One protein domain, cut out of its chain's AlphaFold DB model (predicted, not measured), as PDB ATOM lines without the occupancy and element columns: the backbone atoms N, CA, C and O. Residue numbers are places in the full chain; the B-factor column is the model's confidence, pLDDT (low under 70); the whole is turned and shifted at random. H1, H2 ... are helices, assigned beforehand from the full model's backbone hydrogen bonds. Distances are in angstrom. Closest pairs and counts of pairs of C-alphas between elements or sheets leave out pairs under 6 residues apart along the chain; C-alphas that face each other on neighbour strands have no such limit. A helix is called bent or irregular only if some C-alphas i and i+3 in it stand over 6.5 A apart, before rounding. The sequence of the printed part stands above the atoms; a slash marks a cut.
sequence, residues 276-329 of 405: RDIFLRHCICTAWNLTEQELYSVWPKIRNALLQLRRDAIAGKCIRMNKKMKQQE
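Overview. This is residues 276 to 329 of the 405 residues of the protein "Hypothetical protein" of Rotaria magnacalcarata (UniProt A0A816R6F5). One long helix, H2, makes nearly the whole length of the model, and a shorter helix, H1, crosses near its first end to make a small head; from there the free arm of H2, residues 304 to 329, sticks out. A kink of 54 degrees near residue 299 sets the first turns of H2, on which H1 packs, at an angle to the long arm. The printed part has 54 residues with two named helices, H1 then H2, and no named strand; the class is all helix. The whole is extended, with a radius of gyration of the C-alphas of 16.9 A and spans of 54 by 17 by 16 A.

Along the chain. H2, residues 292 to 329, measures 52.5 A from first to last C-alpha, from (28.873, -16.358, -0.404) to (76.983, 2.174, -10.270). It is irregular: C-alphas 297 and 300 are 7.5 A apart. H1, residues 276 to 288, measures 18.4 A and begins with C-alpha 276 at (42.196, -8.801, 5.697).

Arrangement. H2 touches H1 with residues 292 to 299 alone, and H1 touches H2 with residues 281 to 285 alone. Their closest C-alphas, those of Cys 285 and Leu 295, are 6.6 A apart. The two helices run opposite ways at a steep tilt of 69 degrees, only just short of about perpendicular; the line of H2 is a rough one. Every O i to N i+4 pair is within hydrogen-bond range in H1, and 32 of 34 are in H2.

Size, cuts and confidence. The two C-alphas farthest apart, those of Gln 293 and Glu 329, are 53.9 A apart. The printed part has no cut, and the link from H1 to H2 is tight, with 3 residues. The mean pLDDT of the printed part is 82.0, and residue 276 is under 70.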
ATOM      1  N   ARG A 276      41.871  -9.191   7.082       65.31
ATOM      2  CA  ARG A 276      42.196  -8.801   5.697       65.31
ATOM      3  C   ARG A 276      41.602  -9.730   4.642       65.31
ATOM      4  O   ARG A 276      41.246  -9.244   3.573       65.31
ATOM      5  N   ASP A 277      41.545 -11.034   4.904       72.69
ATOM      6  CA  ASP A 277      41.005 -12.027   3.962       72.69
ATOM      7  C   ASP A 277      39.478 -11.912   3.917       72.69
ATOM      8  O   ASP A 277      38.889 -11.928   2.841       72.69
ATOM      9  N   ILE A 278      38.863 -11.682   5.079       77.94
ATOM     10  CA  ILE A 278      37.425 -11.446   5.239       77.94
ATOM     11  C   ILE A 278      36.989 -10.176   4.493       77.94
ATOM     12  O   ILE A 278      36.070 -10.226   3.675       77.94
ATOM     13  N   PHE A 279      37.698  -9.059   4.684       78.00
ATOM     14  CA  PHE A 279      37.418  -7.810   3.966       78.00
ATOM     15  C   PHE A 279      37.523  -7.980   2.444       78.00
ATOM     16  O   PHE A 279      36.662  -7.523   1.692       78.00
ATOM     17  N   LEU A 280      38.563  -8.675   1.971       73.75
ATOM     18  CA  LEU A 280      38.764  -8.896   0.542       73.75
ATOM     19  C   LEU A 280      37.659  -9.771  -0.070       73.75
ATOM     20  O   LEU A 280      37.213  -9.483  -1.178       73.75
ATOM     21  N   ARG A 281      37.206 -10.809   0.650       78.31
ATOM     22  CA  ARG A 281      36.064 -11.648   0.248       78.31
ATOM     23  C   ARG A 281      34.803 -10.815   0.094       78.31
ATOM     24  O   ARG A 281      34.166 -10.885  -0.951       78.31
ATOM     25  N   HIS A 282      34.502  -9.981   1.086       79.00
ATOM     26  CA  HIS A 282      33.328  -9.116   1.054       79.00
ATOM     27  C   HIS A 282      33.361  -8.159  -0.148       79.00
ATOM     28  O   HIS A 282      32.410  -8.119  -0.921       79.00
ATOM     29  N   CYS A 283      34.485  -7.476  -0.395       76.69
ATOM     30  CA  CYS A 283      34.621  -6.604  -1.565       76.69
ATOM     31  C   CYS A 283      34.434  -7.346  -2.898       76.69
ATOM     32  O   CYS A 283      33.888  -6.771  -3.837       76.69
ATOM     33  N   ILE A 284      34.890  -8.598  -3.002       77.31
ATOM     34  CA  ILE A 284      34.752  -9.400  -4.226       77.31
ATOM     35  C   ILE A 284      33.308  -9.884  -4.407       77.31
ATOM     36  O   ILE A 284      32.801  -9.802  -5.524       77.31
ATOM     37  N   CYS A 285      32.630 -10.316  -3.335       78.56
ATOM     38  CA  CYS A 285      31.198 -10.632  -3.376       78.56
ATOM     39  C   CYS A 285      30.387  -9.440  -3.881       78.56
ATOM     40  O   CYS A 285      29.628  -9.580  -4.836       78.56
ATOM     41  N   THR A 286      30.596  -8.261  -3.288       77.19
ATOM     42  CA  THR A 286      29.848  -7.046  -3.632       77.19
ATOM     43  C   THR A 286      30.166  -6.559  -5.043       77.19
ATOM     44  O   THR A 286      29.269  -6.162  -5.775       77.19
ATOM     45  N   ALA A 287      31.432  -6.611  -5.468       77.12
ATOM     46  CA  ALA A 287      31.819  -6.139  -6.797       77.12
ATOM     47  C   ALA A 287      31.312  -7.042  -7.931       77.12
ATOM     48  O   ALA A 287      31.108  -6.556  -9.044       77.12
ATOM     49  N   TRP A 288      31.159  -8.346  -7.683       83.56
ATOM     50  CA  TRP A 288      30.796  -9.331  -8.708       83.56
ATOM     51  C   TRP A 288      29.398  -9.929  -8.527       83.56
ATOM     52  O   TRP A 288      29.048 -10.840  -9.272       83.56
ATOM     53  N   ASN A 289      28.601  -9.415  -7.581       89.44
ATOM     54  CA  ASN A 289      27.284  -9.950  -7.218       89.44
ATOM     55  C   ASN A 289      27.301 -11.472  -6.996       89.44
ATOM     56  O   ASN A 289      26.373 -12.177  -7.386       89.44
ATOM     57  N   LEU A 290      28.374 -11.983  -6.388       86.19
ATOM     58  CA  LEU A 290      28.483 -13.399  -6.053       86.19
ATOM     59  C   LEU A 290      27.816 -13.659  -4.710       86.19
ATOM     60  O   LEU A 290      28.024 -12.919  -3.743       86.19
ATOM     61  N   THR A 291      27.072 -14.756  -4.629       91.06
ATOM     62  CA  THR A 291      26.659 -15.297  -3.336       91.06
ATOM     63  C   THR A 291      27.880 -15.804  -2.567       91.06
ATOM     64  O   THR A 291      28.921 -16.141  -3.141       91.06
ATOM     65  N   GLU A 292      27.766 -15.894  -1.242       83.94
ATOM     66  CA  GLU A 292      28.873 -16.358  -0.404       83.94
ATOM     67  C   GLU A 292      29.318 -17.783  -0.787       83.94
ATOM     68  O   GLU A 292      30.514 -18.062  -0.883       83.94
ATOM     69  N   GLN A 293      28.364 -18.667  -1.106       88.00
ATOM     70  CA  GLN A 293      28.628 -20.043  -1.542       88.00
ATOM     71  C   GLN A 293      29.384 -20.105  -2.877       88.00
ATOM     72  O   GLN A 293      30.351 -20.864  -3.007       88.00
ATOM     73  N   GLU A 294      28.998 -19.278  -3.852       86.75
ATOM     74  CA  GLU A 294      29.724 -19.164  -5.117       86.75
ATOM     75  C   GLU A 294      31.143 -18.661  -4.873       86.75
ATOM     76  O   GLU A 294      32.089 -19.265  -5.386       86.75
ATOM     77  N   LEU A 295      31.318 -17.636  -4.025       86.50
ATOM     78  CA  LEU A 295      32.638 -17.114  -3.683       86.50
ATOM     79  C   LEU A 295      33.520 -18.191  -3.047       86.50
ATOM     80  O   LEU A 295      34.665 -18.336  -3.470       86.50
ATOM     81  N   TYR A 296      33.022 -18.971  -2.084       88.25
ATOM     82  CA  TYR A 296      33.802 -20.049  -1.463       88.25
ATOM     83  C   TYR A 296      34.303 -21.072  -2.491       88.25
ATOM     84  O   TYR A 296      35.450 -21.517  -2.395       88.25
ATOM     85  N   SER A 297      33.495 -21.391  -3.508       89.69
ATOM     86  CA  SER A 297      33.882 -22.333  -4.568       89.69
ATOM     87  C   SER A 297      35.021 -21.810  -5.463       89.69
ATOM     88  O   SER A 297      35.858 -22.586  -5.933       89.69
ATOM     89  N   VAL A 298      35.109 -20.487  -5.663       85.69
ATOM     90  CA  VAL A 298      36.144 -19.846  -6.497       85.69
ATOM     91  C   VAL A 298      37.282 -19.208  -5.692       85.69
ATOM     92  O   VAL A 298      38.332 -18.896  -6.265       85.69
ATOM     93  N   TRP A 299      37.138 -19.068  -4.370       89.06
ATOM     94  CA  TRP A 299      38.077 -18.361  -3.495       89.06
ATOM     95  C   TRP A 299      39.520 -18.862  -3.599       89.06
ATOM     96  O   TRP A 299      40.418 -18.031  -3.757       89.06
ATOM     97  N   PRO A 300      39.803 -20.182  -3.603       89.44
ATOM     98  CA  PRO A 300      41.176 -20.665  -3.737       89.44
ATOM     99  C   PRO A 300      41.838 -20.216  -5.048       89.44
ATOM    100  O   PRO A 300      43.023 -19.880  -5.058       89.44
ATOM    101  N   LYS A 301      41.076 -20.149  -6.150       85.44
ATOM    102  CA  LYS A 301      41.577 -19.699  -7.459       85.44
ATOM    103  C   LYS A 301      41.889 -18.203  -7.443       85.44
ATOM    104  O   LYS A 301      42.972 -17.805  -7.867       85.44
ATOM    105  N   ILE A 302      40.981 -17.394  -6.894       79.81
ATOM    106  CA  ILE A 302      41.159 -15.939  -6.768       79.81
ATOM    107  C   ILE A 302      42.341 -15.618  -5.847       79.81
ATOM    108  O   ILE A 302      43.219 -14.836  -6.209       79.81
ATOM    109  N   ARG A 303      42.422 -16.276  -4.685       85.69
ATOM    110  CA  ARG A 303      43.520 -16.116  -3.726       85.69
ATOM    111  C   ARG A 303      44.870 -16.455  -4.353       85.69
ATOM    112  O   ARG A 303      45.816 -15.682  -4.213       85.69
ATOM    113  N   ASN A 304      44.962 -17.566  -5.085       86.12
ATOM    114  CA  ASN A 304      46.194 -17.954  -5.772       86.12
ATOM    115  C   ASN A 304      46.585 -16.955  -6.870       86.12
ATOM    116  O   ASN A 304      47.760 -16.599  -6.968       86.12
ATOM    117  N   ALA A 305      45.621 -16.439  -7.638       79.69
ATOM    118  CA  ALA A 305      45.873 -15.400  -8.635       79.69
ATOM    119  C   ALA A 305      46.379 -14.093  -7.995       79.69
ATOM    120  O   ALA A 305      47.354 -13.510  -8.465       79.69
ATOM    121  N   LEU A 306      45.782 -13.661  -6.879       78.19
ATOM    122  CA  LEU A 306      46.221 -12.476  -6.133       78.19
ATOM    123  C   LEU A 306      47.620 -12.648  -5.529       78.19
ATOM    124  O   LEU A 306      48.437 -11.726  -5.578       78.19
ATOM    125  N   LEU A 307      47.924 -13.829  -4.984       83.06
ATOM    126  CA  LEU A 307      49.261 -14.151  -4.487       83.06
ATOM    127  C   LEU A 307      50.294 -14.145  -5.617       83.06
ATOM    128  O   LEU A 307      51.390 -13.617  -5.425       83.06
ATOM    129  N   GLN A 308      49.946 -14.667  -6.793       83.75
ATOM    130  CA  GLN A 308      50.829 -14.642  -7.955       83.75
ATOM    131  C   GLN A 308      51.073 -13.211  -8.450       83.75
ATOM    132  O   GLN A 308      52.225 -12.808  -8.580       83.75
ATOM    133  N   LEU A 309      50.024 -12.395  -8.586       75.75
ATOM    134  CA  LEU A 309      50.151 -10.973  -8.930       75.75
ATOM    135  C   LEU A 309      51.025 -10.211  -7.927       75.75
ATOM    136  O   LEU A 309      51.825  -9.358  -8.313       75.75
ATOM    137  N   ARG A 310      50.916 -10.529  -6.631       81.38
ATOM    138  CA  ARG A 310      51.780  -9.950  -5.597       81.38
ATOM    139  C   ARG A 310      53.239 -10.366  -5.788       81.38
ATOM    140  O   ARG A 310      54.113  -9.506  -5.684       81.38
ATOM    141  N   ARG A 311      53.512 -11.646  -6.066       84.88
ATOM    142  CA  ARG A 311      54.873 -12.136  -6.356       84.88
ATOM    143  C   ARG A 311      55.456 -11.443  -7.583       84.88
ATOM    144  O   ARG A 311      56.570 -10.936  -7.499       84.88
ATOM    145  N   ASP A 312      54.686 -11.323  -8.659       81.00
ATOM    146  CA  ASP A 312      55.123 -10.683  -9.903       81.00
ATOM    147  C   ASP A 312      55.361  -9.177  -9.714       81.00
ATOM    148  O   ASP A 312      56.346  -8.624 -10.208       81.00
ATOM    149  N   ALA A 313      54.516  -8.501  -8.927       78.94
ATOM    150  CA  ALA A 313      54.705  -7.095  -8.578       78.94
ATOM    151  C   ALA A 313      55.971  -6.872  -7.735       78.94
ATOM    152  O   ALA A 313      56.710  -5.908  -7.970       78.94
ATOM    153  N   ILE A 314      56.242  -7.763  -6.773       83.81
ATOM    154  CA  ILE A 314      57.476  -7.747  -5.979       83.81
ATOM    155  C   ILE A 314      58.680  -8.005  -6.890       83.81
ATOM    156  O   ILE A 314      59.609  -7.199  -6.887       83.81
ATOM    157  N   ALA A 315      58.637  -9.035  -7.738       84.31
ATOM    158  CA  ALA A 315      59.700  -9.354  -8.690       84.31
ATOM    159  C   ALA A 315      59.984  -8.177  -9.640       84.31
ATOM    160  O   ALA A 315      61.129  -7.753  -9.792       84.31
ATOM    161  N   GLY A 316      58.942  -7.556 -10.199       87.06
ATOM    162  CA  GLY A 316      59.064  -6.363 -11.037       87.06
ATOM    163  C   GLY A 316      59.608  -5.138 -10.287       87.06
ATOM    164  O   GLY A 316      60.292  -4.295 -10.877       87.06
ATOM    165  N   LYS A 317      59.344  -5.008  -8.979       79.50
ATOM    166  CA  LYS A 317      59.953  -3.970  -8.129       79.50
ATOM    167  C   LYS A 317      61.437  -4.258  -7.887       79.50
ATOM    168  O   LYS A 317      62.247  -3.348  -8.059       79.50
ATOM    169  N   CYS A 318      61.802  -5.506  -7.592       75.56
ATOM    170  CA  CYS A 318      63.188  -5.948  -7.426       75.56
ATOM    171  C   CYS A 318      64.013  -5.741  -8.705       75.56
ATOM    172  O   CYS A 318      65.104  -5.177  -8.645       75.56
ATOM    173  N   ILE A 319      63.474  -6.094  -9.878       87.75
ATOM    174  CA  ILE A 319      64.137  -5.879 -11.175       87.75
ATOM    175  C   ILE A 319      64.380  -4.383 -11.423       87.75
ATOM    176  O   ILE A 319      65.485  -3.989 -11.804       87.75
ATOM    177  N   ARG A 320      63.382  -3.524 -11.165       82.56
ATOM    178  CA  ARG A 320      63.527  -2.064 -11.316       82.56
ATOM    179  C   ARG A 320      64.549  -1.475 -10.344       82.56
ATOM    180  O   ARG A 320      65.320  -0.610 -10.752       82.56
ATOM    181  N   MET A 321      64.576  -1.940  -9.095       77.75
ATOM    182  CA  MET A 321      65.585  -1.525  -8.115       77.75
ATOM    183  C   MET A 321      66.990  -1.944  -8.548       77.75
ATOM    184  O   MET A 321      67.876  -1.097  -8.589       77.75
ATOM    185  N   ASN A 322      67.175  -3.192  -8.981       81.75
ATOM    186  CA  ASN A 322      68.464  -3.670  -9.482       81.75
ATOM    187  C   ASN A 322      68.934  -2.894 -10.717       81.75
ATOM    188  O   ASN A 322      70.114  -2.562 -10.819       81.75
ATOM    189  N   LYS A 323      68.029  -2.547 -11.644       88.44
ATOM    190  CA  LYS A 323      68.370  -1.713 -12.807       88.44
ATOM    191  C   LYS A 323      68.817  -0.309 -12.388       88.44
ATOM    192  O   LYS A 323      69.809   0.181 -12.913       88.44
ATOM    193  N   LYS A 324      68.134   0.309 -11.414       83.31
ATOM    194  CA  LYS A 324      68.536   1.611 -10.854       83.31
ATOM    195  C   LYS A 324      69.887   1.543 -10.145       83.31
ATOM    196  O   LYS A 324      70.709   2.420 -10.363       83.31
ATOM    197  N   MET A 325      70.138   0.494  -9.358       78.94
ATOM    198  CA  MET A 325      71.428   0.303  -8.687       78.94
ATOM    199  C   MET A 325      72.570   0.126  -9.690       78.94
ATOM    200  O   MET A 325      73.606   0.761  -9.536       78.94
ATOM    201  N   LYS A 326      72.369  -0.667 -10.752       83.12
ATOM    202  CA  LYS A 326      73.365  -0.831 -11.823       83.12
ATOM    203  C   LYS A 326      73.619   0.464 -12.592       83.12
ATOM    204  O   LYS A 326      74.770   0.764 -12.886       83.12
ATOM    205  N   GLN A 327      72.572   1.236 -12.887       82.94
ATOM    206  CA  GLN A 327      72.719   2.540 -13.536       82.94
ATOM    207  C   GLN A 327      73.510   3.504 -12.646       82.94
ATOM    208  O   GLN A 327      74.485   4.091 -13.092       82.94
ATOM    209  N   GLN A 328      73.161   3.589 -11.363       77.81
ATOM    210  CA  GLN A 328      73.871   4.428 -10.399       77.81
ATOM    211  C   GLN A 328      75.334   3.995 -10.228       77.81
ATOM    212  O   GLN A 328      76.216   4.836 -10.074       77.81
ATOM    213  N   GLU A 329      75.617   2.694 -10.285       77.81
ATOM    214  CA  GLU A 329      76.983   2.174 -10.270       77.81
ATOM    215  C   GLU A 329      77.760   2.569 -11.535       77.81
ATOM    216  O   GLU A 329      78.907   3.007 -11.426       77.81
TER     217      GLU A 329